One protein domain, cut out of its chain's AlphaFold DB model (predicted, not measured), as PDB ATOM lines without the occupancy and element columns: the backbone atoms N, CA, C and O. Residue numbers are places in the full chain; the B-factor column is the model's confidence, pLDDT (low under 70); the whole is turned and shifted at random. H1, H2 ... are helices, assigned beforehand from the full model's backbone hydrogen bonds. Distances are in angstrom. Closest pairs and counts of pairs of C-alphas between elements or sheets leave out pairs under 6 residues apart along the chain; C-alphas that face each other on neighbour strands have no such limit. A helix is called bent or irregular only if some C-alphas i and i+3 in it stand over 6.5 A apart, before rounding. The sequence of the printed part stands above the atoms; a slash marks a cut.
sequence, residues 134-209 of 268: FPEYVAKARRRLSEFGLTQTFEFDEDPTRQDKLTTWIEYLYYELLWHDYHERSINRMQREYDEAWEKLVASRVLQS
ATOM      1  N   PHE A 134     118.667 128.147 148.288       75.44
ATOM      2  CA  PHE A 134     118.908 129.021 147.139       75.44
ATOM      3  C   PHE A 134     119.784 130.265 147.436       75.44
ATOM      4  O   PHE A 134     120.688 130.539 146.649       75.44
ATOM      5  N   PRO A 135     119.654 130.967 148.581       80.56
ATOM      6  CA  PRO A 135     120.535 132.097 148.900       80.56
ATOM      7  C   PRO A 135     122.027 131.735 148.969       80.56
ATOM      8  O   PRO A 135     122.880 132.508 148.536       80.56
ATOM      9  N   GLU A 136     122.360 130.545 149.475       80.00
ATOM     10  CA  GLU A 136     123.748 130.070 149.543       80.00
ATOM     11  C   GLU A 136     124.287 129.713 148.152       80.00
ATOM     12  O   GLU A 136     125.446 129.997 147.843       80.00
ATOM     13  N   TYR A 137     123.432 129.149 147.293       78.38
ATOM     14  CA  TYR A 137     123.742 128.918 145.883       78.38
ATOM     15  C   TYR A 137     124.080 130.229 145.164       78.38
ATOM     16  O   TYR A 137     125.129 130.310 144.526       78.38
ATOM     17  N   VAL A 138     123.258 131.270 145.337       82.38
ATOM     18  CA  VAL A 138     123.495 132.599 144.749       82.38
ATOM     19  C   VAL A 138     124.789 133.216 145.277       82.38
ATOM     20  O   VAL A 138     125.580 133.746 144.500       82.38
ATOM     21  N   ALA A 139     125.057 133.119 146.582       84.31
ATOM     22  CA  ALA A 139     126.288 133.645 147.169       84.31
ATOM     23  C   ALA A 139     127.544 132.948 146.615       84.31
ATOM     24  O   ALA A 139     128.515 133.619 146.253       84.31
ATOM     25  N   LYS A 140     127.523 131.612 146.494       84.31
ATOM     26  CA  LYS A 140     128.623 130.847 145.882       84.31
ATOM     27  C   LYS A 140     128.791 131.180 144.403       84.31
ATOM     28  O   LYS A 140     129.924 131.368 143.967       84.31
ATOM     29  N   ALA A 141     127.686 131.322 143.671       79.31
ATOM     30  CA  ALA A 141     127.702 131.717 142.268       79.31
ATOM     31  C   ALA A 141     128.353 133.077 142.066       79.31
ATOM     32  O   ALA A 141     129.309 133.192 141.306       79.31
ATOM     33  N   ARG A 142     127.894 134.090 142.808       82.19
ATOM     34  CA  ARG A 142     128.461 135.441 142.761       82.19
ATOM     35  C   ARG A 142     129.948 135.433 143.065       82.19
ATOM     36  O   ARG A 142     130.716 136.023 142.313       82.19
ATOM     37  N   ARG A 143     130.360 134.743 144.133       85.19
ATOM     38  CA  ARG A 143     131.773 134.639 144.504       85.19
ATOM     39  C   ARG A 143     132.595 134.017 143.374       85.19
ATOM     40  O   ARG A 143     133.582 134.613 142.961       85.19
ATOM     41  N   ARG A 144     132.183 132.851 142.868       77.31
ATOM     42  CA  ARG A 144     132.947 132.114 141.854       77.31
ATOM     43  C   ARG A 144     133.000 132.871 140.530       77.31
ATOM     44  O   ARG A 144     134.069 133.016 139.964       77.31
ATOM     45  N   LEU A 145     131.878 133.420 140.072       76.50
ATOM     46  CA  LEU A 145     131.826 134.231 138.853       76.50
ATOM     47  C   LEU A 145     132.669 135.513 138.970       76.50
ATOM     48  O   LEU A 145     133.327 135.896 138.004       76.50
ATOM     49  N   SER A 146     132.731 136.123 140.159       76.56
ATOM     50  CA  SER A 146     133.605 137.278 140.415       76.56
ATOM     51  C   SER A 146     135.092 136.915 140.347       76.56
ATOM     52  O   SER A 146     135.885 137.716 139.862       76.56
ATOM     53  N   GLU A 147     135.483 135.709 140.781       74.75
ATOM     54  CA  GLU A 147     136.862 135.205 140.634       74.75
ATOM     55  C   GLU A 147     137.279 135.092 139.151       74.75
ATOM     56  O   GLU A 147     138.459 135.237 138.838       74.75
ATOM     57  N   PHE A 148     136.318 134.918 138.234       68.00
ATOM     58  CA  PHE A 148     136.521 134.926 136.776       68.00
ATOM     59  C   PHE A 148     136.297 136.305 136.125       68.00
ATOM     60  O   PHE A 148     136.226 136.407 134.901       68.00
ATOM     61  N   GLY A 149     136.195 137.375 136.921       72.00
ATOM     62  CA  GLY A 149     136.081 138.753 136.432       72.00
ATOM     63  C   GLY A 149     134.663 139.198 136.066       72.00
ATOM     64  O   GLY A 149     134.480 140.321 135.602       72.00
ATOM     65  N   LEU A 150     133.640 138.370 136.304       70.56
ATOM     66  CA  LEU A 150     132.252 138.751 136.060       70.56
ATOM     67  C   LEU A 150     131.715 139.543 137.260       70.56
ATOM     68  O   LEU A 150     131.130 138.993 138.190       70.56
ATOM     69  N   THR A 151     131.942 140.857 137.237       74.38
ATOM     70  CA  THR A 151     131.516 141.807 138.282       74.38
ATOM     71  C   THR A 151     130.147 142.438 138.018       74.38
ATOM     72  O   THR A 151     129.692 143.278 138.796       74.38
ATOM     73  N   GLN A 152     129.486 142.064 136.919       72.75
ATOM     74  CA  GLN A 152     128.162 142.574 136.572       72.75
ATOM     75  C   GLN A 152     127.130 142.187 137.640       72.75
ATOM     76  O   GLN A 152     127.145 141.083 138.183       72.75
ATOM     77  N   THR A 153     126.197 143.092 137.934       78.19
ATOM     78  CA  THR A 153     125.071 142.810 138.826       78.19
ATOM     79  C   THR A 153     124.028 141.961 138.101       78.19
ATOM     80  O   THR A 153     123.440 142.406 137.119       78.19
ATOM     81  N   PHE A 154     123.781 140.753 138.599       78.50
ATOM     82  CA  PHE A 154     122.699 139.856 138.174       78.50
ATOM     83  C   PHE A 154     121.947 139.345 139.406       78.50
ATOM     84  O   PHE A 154     122.522 139.338 140.493       78.50
ATOM     85  N   GLU A 155     120.699 138.908 139.271       83.69
ATOM     86  CA  GLU A 155     119.928 138.273 140.349       83.69
ATOM     87  C   GLU A 155     119.317 136.978 139.829       83.69
ATOM     88  O   GLU A 155     118.515 137.011 138.904       83.69
ATOM     89  N   PHE A 156     119.714 135.839 140.401       76.50
ATOM     90  CA  PHE A 156     119.091 134.563 140.057       76.50
ATOM     91  C   PHE A 156     117.710 134.477 140.704       76.50
ATOM     92  O   PHE A 156     117.558 134.813 141.882       76.50
ATOM     93  N   ASP A 157     116.737 133.982 139.947       74.06
ATOM     94  CA  ASP A 157     115.420 133.614 140.455       74.06
ATOM     95  C   ASP A 157     115.388 132.095 140.655       74.06
ATOM     96  O   ASP A 157     115.987 131.332 139.899       74.06
ATOM     97  N   GLU A 158     114.720 131.640 141.712       73.75
ATOM     98  CA  GLU A 158     114.577 130.205 141.950       73.75
ATOM     99  C   GLU A 158     113.671 129.549 140.894       73.75
ATOM    100  O   GLU A 158     113.811 128.358 140.607       73.75
ATOM    101  N   ASP A 159     112.768 130.329 140.300       69.81
ATOM    102  CA  ASP A 159     111.979 129.937 139.146       69.81
ATOM    103  C   ASP A 159     112.675 130.391 137.844       69.81
ATOM    104  O   ASP A 159     112.637 131.575 137.486       69.81
ATOM    105  N   PRO A 160     113.250 129.459 137.062       62.28
ATOM    106  CA  PRO A 160     113.978 129.790 135.840       62.28
ATOM    107  C   PRO A 160     113.087 130.406 134.752       62.28
ATOM    108  O   PRO A 160     113.602 130.997 133.806       62.28
ATOM    109  N   THR A 161     111.757 130.289 134.855       63.75
ATOM    110  CA  THR A 161     110.827 130.920 133.903       63.75
ATOM    111  C   THR A 161     110.668 132.422 134.135       63.75
ATOM    112  O   THR A 161     110.232 133.140 133.232       63.75
ATOM    113  N   ARG A 162     111.048 132.907 135.324       65.75
ATOM    114  CA  ARG A 162     111.022 134.323 135.717       65.75
ATOM    115  C   ARG A 162     112.353 135.031 135.461       65.75
ATOM    116  O   ARG A 162     112.419 136.254 135.562       65.75
ATOM    117  N   GLN A 163     113.387 134.274 135.100       67.44
ATOM    118  CA  GLN A 163     114.733 134.767 134.848       67.44
ATOM    119  C   GLN A 163     114.880 135.299 133.418       67.44
ATOM    120  O   GLN A 163     114.385 134.709 132.453       67.44
ATOM    121  N   ASP A 164     115.579 136.423 133.257       75.19
ATOM    122  CA  ASP A 164     115.912 136.923 131.928       75.19
ATOM    123  C   ASP A 164     117.017 136.073 131.277       75.19
ATOM    124  O   ASP A 164     117.829 135.431 131.945       75.19
ATOM    125  N   LYS A 165     117.072 136.095 129.941       69.25
ATOM    126  CA  LYS A 165     117.981 135.230 129.175       69.25
ATOM    127  C   LYS A 165     119.458 135.433 129.528       69.25
ATOM    128  O   LYS A 165     120.203 134.461 129.480       69.25
ATOM    129  N   LEU A 166     119.899 136.658 129.832       67.06
ATOM    130  CA  LEU A 166     121.301 136.915 130.181       67.06
ATOM    131  C   LEU A 166     121.622 136.267 131.526       67.06
ATOM    132  O   LEU A 166     122.610 135.548 131.643       67.06
ATOM    133  N   THR A 167     120.744 136.444 132.506       69.25
ATOM    134  CA  THR A 167     120.883 135.818 133.817       69.25
ATOM    135  C   THR A 167     120.831 134.287 133.722       69.25
ATOM    136  O   THR A 167     121.608 133.612 134.390       69.25
ATOM    137  N   THR A 168     120.015 133.706 132.832       67.19
ATOM    138  CA  THR A 168     120.042 132.257 132.529       67.19
ATOM    139  C   THR A 168     121.401 131.793 132.001       67.19
ATOM    140  O   THR A 168     121.897 130.752 132.425       67.19
ATOM    141  N   TRP A 169     122.032 132.554 131.105       63.66
ATOM    142  CA  TRP A 169     123.369 132.222 130.602       63.66
ATOM    143  C   TRP A 169     124.457 132.371 131.667       63.66
ATOM    144  O   TRP A 169     125.365 131.548 131.719       63.66
ATOM    145  N   ILE A 170     124.354 133.377 132.540       67.25
ATOM    146  CA  ILE A 170     125.269 133.557 133.676       67.25
ATOM    147  C   ILE A 170     125.136 132.389 134.665       67.25
ATOM    148  O   ILE A 170     126.139 131.865 135.151       67.25
ATOM    149  N   GLU A 171     123.912 131.933 134.932       71.12
ATOM    150  CA  GLU A 171     123.674 130.758 135.767       71.12
ATOM    151  C   GLU A 171     124.190 129.468 135.112       71.12
ATOM    152  O   GLU A 171     124.824 128.647 135.778       71.12
ATOM    153  N   TYR A 172     124.005 129.312 133.798       66.62
ATOM    154  CA  TYR A 172     124.579 128.201 133.039       66.62
ATOM    155  C   TYR A 172     126.118 128.206 133.070       66.62
ATOM    156  O   TYR A 172     126.740 127.165 133.266       66.62
ATOM    157  N   LEU A 173     126.746 129.377 132.958       64.75
ATOM    158  CA  LEU A 173     128.196 129.516 133.087       64.75
ATOM    159  C   LEU A 173     128.678 129.086 134.479       64.75
ATOM    160  O   LEU A 173     129.651 128.346 134.598       64.75
ATOM    161  N   TYR A 174     127.976 129.495 135.540       70.56
ATOM    162  CA  TYR A 174     128.273 129.022 136.892       70.56
ATOM    163  C   TYR A 174     128.092 127.502 137.036       70.56
ATOM    164  O   TYR A 174     128.897 126.847 137.700       70.56
ATOM    165  N   TYR A 175     127.083 126.923 136.384       69.06
ATOM    166  CA  TYR A 175     126.885 125.475 136.334       69.06
ATOM    167  C   TYR A 175     128.074 124.738 135.695       69.06
ATOM    168  O   TYR A 175     128.540 123.743 136.252       69.06
ATOM    169  N   GLU A 176     128.608 125.231 134.576       66.44
ATOM    170  CA  GLU A 176     129.794 124.639 133.939       66.44
ATOM    171  C   GLU A 176     131.042 124.763 134.833       66.44
ATOM    172  O   GLU A 176     131.805 123.806 134.985       66.44
ATOM    173  N   LEU A 177     131.206 125.896 135.526       64.25
ATOM    174  CA  LEU A 177     132.283 126.080 136.508       64.25
ATOM    175  C   LEU A 177     132.166 125.112 137.697       64.25
ATOM    176  O   LEU A 177     133.169 124.573 138.159       64.25
ATOM    177  N   LEU A 178     130.950 124.827 138.171       69.06
ATOM    178  CA  LEU A 178     130.729 123.832 139.226       69.06
ATOM    179  C   LEU A 178     131.134 122.420 138.791       69.06
ATOM    180  O   LEU A 178     131.675 121.658 139.598       69.06
ATOM    181  N   TRP A 179     130.879 122.063 137.531       66.38
ATOM    182  CA  TRP A 179     131.323 120.793 136.962       66.38
ATOM    183  C   TRP A 179     132.835 120.725 136.819       66.38
ATOM    184  O   TRP A 179     133.426 119.704 137.177       66.38
ATOM    185  N   HIS A 180     133.462 121.810 136.373       62.19
ATOM    186  CA  HIS A 180     134.914 121.920 136.348       62.19
ATOM    187  C   HIS A 180     135.509 121.678 137.746       62.19
ATOM    188  O   HIS A 180     136.328 120.776 137.919       62.19
ATOM    189  N   ASP A 181     135.008 122.375 138.770       70.12
ATOM    190  CA  ASP A 181     135.465 122.237 140.160       70.12
ATOM    191  C   ASP A 181     135.212 120.830 140.733       70.12
ATOM    192  O   ASP A 181     135.925 120.350 141.620       70.12
ATOM    193  N   TYR A 182     134.149 120.158 140.288       69.06
ATOM    194  CA  TYR A 182     133.874 118.770 140.653       69.06
ATOM    195  C   TYR A 182     134.888 117.811 140.021       69.06
ATOM    196  O   TYR A 182     135.439 116.952 140.715       69.06
ATOM    197  N   HIS A 183     135.153 117.960 138.721       61.88
ATOM    198  CA  HIS A 183     136.116 117.129 138.007       61.88
ATOM    199  C   HIS A 183     137.535 117.338 138.522       61.88
ATOM    200  O   HIS A 183     138.221 116.351 138.776       61.88
ATOM    201  N   GLU A 184     137.937 118.580 138.782       69.06
ATOM    202  CA  GLU A 184     139.228 118.905 139.387       69.06
ATOM    203  C   GLU A 184     139.386 118.230 140.757       69.06
ATOM    204  O   GLU A 184     140.370 117.534 141.002       69.06
ATOM    205  N   ARG A 185     138.377 118.320 141.635       71.19
ATOM    206  CA  ARG A 185     138.389 117.617 142.932       71.19
ATOM    207  C   ARG A 185     138.465 116.101 142.784       71.19
ATOM    208  O   ARG A 185     139.139 115.443 143.573       71.19
ATOM    209  N   SER A 186     137.762 115.546 141.801       63.78
ATOM    210  CA  SER A 186     137.761 114.112 141.514       63.78
ATOM    211  C   SER A 186     139.138 113.635 141.043       63.78
ATOM    212  O   SER A 186     139.647 112.639 141.556       63.78
ATOM    213  N   ILE A 187     139.765 114.385 140.132       68.88
ATOM    214  CA  ILE A 187     141.128 114.142 139.647       68.88
ATOM    215  C   ILE A 187     142.112 114.237 140.813       68.88
ATOM    216  O   ILE A 187     142.827 113.276 141.076       68.88
ATOM    217  N   ASN A 188     142.069 115.323 141.590       75.25
ATOM    218  CA  ASN A 188     142.957 115.530 142.736       75.25
ATOM    219  C   ASN A 188     142.821 114.427 143.794       75.25
ATOM    220  O   ASN A 188     143.815 113.981 144.361       75.25
ATOM    221  N   ARG A 189     141.598 113.949 144.052       75.00
ATOM    222  CA  ARG A 189     141.362 112.836 144.981       75.00
ATOM    223  C   ARG A 189     141.997 111.537 144.489       75.00
ATOM    224  O   ARG A 189     142.520 110.783 145.303       75.00
ATOM    225  N   MET A 190     141.908 111.265 143.190       73.19
ATOM    226  CA  MET A 190     142.423 110.036 142.587       73.19
ATOM    227  C   MET A 190     143.908 110.119 142.223       73.19
ATOM    228  O   MET A 190     144.513 109.082 141.969       73.19
ATOM    229  N   GLN A 191     144.510 111.311 142.249       79.25
ATOM    230  CA  GLN A 191     145.896 111.534 141.839       79.25
ATOM    231  C   GLN A 191     146.879 110.638 142.598       79.25
ATOM    232  O   GLN A 191     147.717 109.994 141.986       79.25
ATOM    233  N   ARG A 192     146.723 110.502 143.920       79.62
ATOM    234  CA  ARG A 192     147.616 109.642 144.712       79.62
ATOM    235  C   ARG A 192     147.528 108.171 144.297       79.62
ATOM    236  O   ARG A 192     148.545 107.514 144.121       79.62
ATOM    237  N   GLU A 193     146.312 107.650 144.144       75.94
ATOM    238  CA  GLU A 193     146.098 106.257 143.725       75.94
ATOM    239  C   GLU A 193     146.608 106.023 142.298       75.94
ATOM    240  O   GLU A 193     147.153 104.960 142.000       75.94
ATOM    241  N   TYR A 194     146.466 107.033 141.436       75.56
ATOM    242  CA  TYR A 194     147.032 107.044 140.097       75.56
ATOM    243  C   TYR A 194     148.559 106.950 140.127       75.56
ATOM    244  O   TYR A 194     149.115 106.066 139.480       75.56
ATOM    245  N   ASP A 195     149.222 107.809 140.903       81.31
ATOM    246  CA  ASP A 195     150.681 107.857 141.012       81.31
ATOM    247  C   ASP A 195     151.236 106.538 141.572       81.31
ATOM    248  O   ASP A 195     152.152 105.948 141.000       81.31
ATOM    249  N   GLU A 196     150.613 105.992 142.620       83.81
ATOM    250  CA  GLU A 196     150.988 104.692 143.192       83.81
ATOM    251  C   GLU A 196     150.806 103.532 142.195       83.81
ATOM    252  O   GLU A 196     151.616 102.599 142.142       83.81
ATOM    253  N   ALA A 197     149.723 103.543 141.409       77.94
ATOM    254  CA  ALA A 197     149.485 102.538 140.376       77.94
ATOM    255  C   ALA A 197     150.475 102.680 139.210       77.94
ATOM    256  O   ALA A 197     150.943 101.671 138.674       77.94
ATOM    257  N   TRP A 198     150.821 103.915 138.847       75.19
ATOM    258  CA  TRP A 198     151.807 104.235 137.823       75.19
ATOM    259  C   TRP A 198     153.204 103.745 138.214       75.19
ATOM    260  O   TRP A 198     153.850 103.046 137.431       75.19
ATOM    261  N   GLU A 199     153.643 104.000 139.448       81.38
ATOM    262  CA  GLU A 199     154.924 103.509 139.964       81.38
ATOM    263  C   GLU A 199     155.009 101.980 139.944       81.38
ATOM    264  O   GLU A 199     155.998 101.416 139.470       81.38
ATOM    265  N   LYS A 200     153.952 101.286 140.389       83.81
ATOM    266  CA  LYS A 200     153.879  99.815 140.322       83.81
ATOM    267  C   LYS A 200     153.973  99.309 138.883       83.81
ATOM    268  O   LYS A 200     154.663  98.324 138.620       83.81
ATOM    269  N   LEU A 201     153.302  99.983 137.950       76.94
ATOM    270  CA  LEU A 201     153.307  99.622 136.535       76.94
ATOM    271  C   LEU A 201     154.700  99.798 135.911       76.94
ATOM    272  O   LEU A 201     155.171  98.894 135.219       76.94
ATOM    273  N   VAL A 202     155.397 100.895 136.209       76.00
ATOM    274  CA  VAL A 202     156.785 101.123 135.774       76.00
ATOM    275  C   VAL A 202     157.733 100.093 136.401       76.00
ATOM    276  O   VAL A 202     158.526  99.469 135.691       76.00
ATOM    277  N   ALA A 203     157.613  99.839 137.709       81.12
ATOM    278  CA  ALA A 203     158.435  98.864 138.430       81.12
ATOM    279  C   ALA A 203     158.258  97.430 137.904       81.12
ATOM    280  O   ALA A 203     159.220  96.662 137.859       81.12
ATOM    281  N   SER A 204     157.052  97.079 137.445       80.19
ATOM    282  CA  SER A 204     156.753  95.761 136.876       80.19
ATOM    283  C   SER A 204     157.428  95.491 135.523       80.19
ATOM    284  O   SER A 204     157.396  94.356 135.052       80.19
ATOM    285  N   ARG A 205     158.024  96.511 134.878       72.69
ATOM    286  CA  ARG A 205     158.604  96.451 133.518       72.69
ATOM    287  C   ARG A 205     157.652  95.909 132.436       72.69
ATOM    288  O   ARG A 205     158.097  95.573 131.342       72.69
ATOM    289  N   VAL A 206     156.349  95.851 132.720       67.75
ATOM    290  CA  VAL A 206     155.300  95.459 131.764       67.75
ATOM    291  C   VAL A 206     155.126  96.531 130.682       67.75
ATOM    292  O   VAL A 206     154.768  96.225 129.546       67.75
ATOM    293  N   LEU A 207     155.424  97.795 131.003       60.81
ATOM    294  CA  LEU A 207     155.518  98.863 130.012       60.81
ATOM    295  C   LEU A 207     156.807  98.722 129.193       60.81
ATOM    296  O   LEU A 207     157.910  98.755 129.735       60.81
ATOM    297  N   GLN A 208     156.667  98.626 127.867       59.97
ATOM    298  CA  GLN A 208     157.798  98.805 126.957       59.97
ATOM    299  C   GLN A 208     158.413 100.189 127.198       59.97
ATOM    300  O   GLN A 208     157.691 101.183 127.235       59.97
ATOM    301  N   SER A 209     159.742 100.245 127.329       50.53
ATOM    302  CA  SER A 209     160.521 101.427 127.755       50.53
ATOM    303  C   SER A 209     160.281 102.739 126.980       50.53
ATOM    304  O   SER A 209     160.733 103.785 127.430       50.53
TER     305      SER A 209
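AT A GLANCE: This is residues 134 to 209 of the 268 residues of an uncharacterized protein of Chaetomium thermophilum (strain DSM 1495 / CBS 144.50 / IMI 039719) (UniProt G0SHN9). One long bent helix, H2, makes the length of this domain; near its first end the short helix H1 crosses it, and with the link between them the two form a small compact body. From that body residues 179 to 209, of which 179 to 203 belong to H2, stick out as a long free arm. The printed part has 76 residues with two named helices, H1 then H2, and no named strand; its class is all helix. The whole is extended, with a radius of gyration of the C-alphas of 20.0 A and spans of 60 by 22 by 21 A.

HOW THE PARTS SIT: Begin with H2, residues 165 to 203, assigned as one helix by its hydrogen bonds but bent: C-alphas 189 and 192 are 7.0 A apart. Its arms, H2a, residues 165 to 189, and H2b, residues 192 to 203, stand at a steep tilt of 46 degrees. Look next at H1, residues 134 to 147, which touches H2a with residues 141 to 145 alone, meeting residues 171 to 174 of H2a. Their closest C-alphas, those of Ala 141 and Tyr 174, are 6.0 A apart, and their lines are about perpendicular, at 80 degrees. H1 and H2b are apart. In H1, H2a and H2b every O i to N i+4 pair is within hydrogen-bond range.

IN THESE COORDINATES: Find C-alpha 165 at (117.981, 135.230, 129.175); from there H2a runs 36.0 A to C-alpha 189. H2b runs 16.5 A and ends at C-alpha 203, at (158.435, 98.864, 138.430). H1 begins at C-alpha 134, at (118.908, 129.021, 147.139), and is 20.1 A long.

THE WHOLE: The C-alphas farthest apart, those of Arg 162 and Arg 205, lie 60.9 A from each other. The printed part has no cut, and residues 148 to 164 make a long link from H1 to H2. The mean pLDDT of the printed part is 72.8; 29 residues are under 70, among them residues 159 to 163, 165 to 170 and 206 to 209.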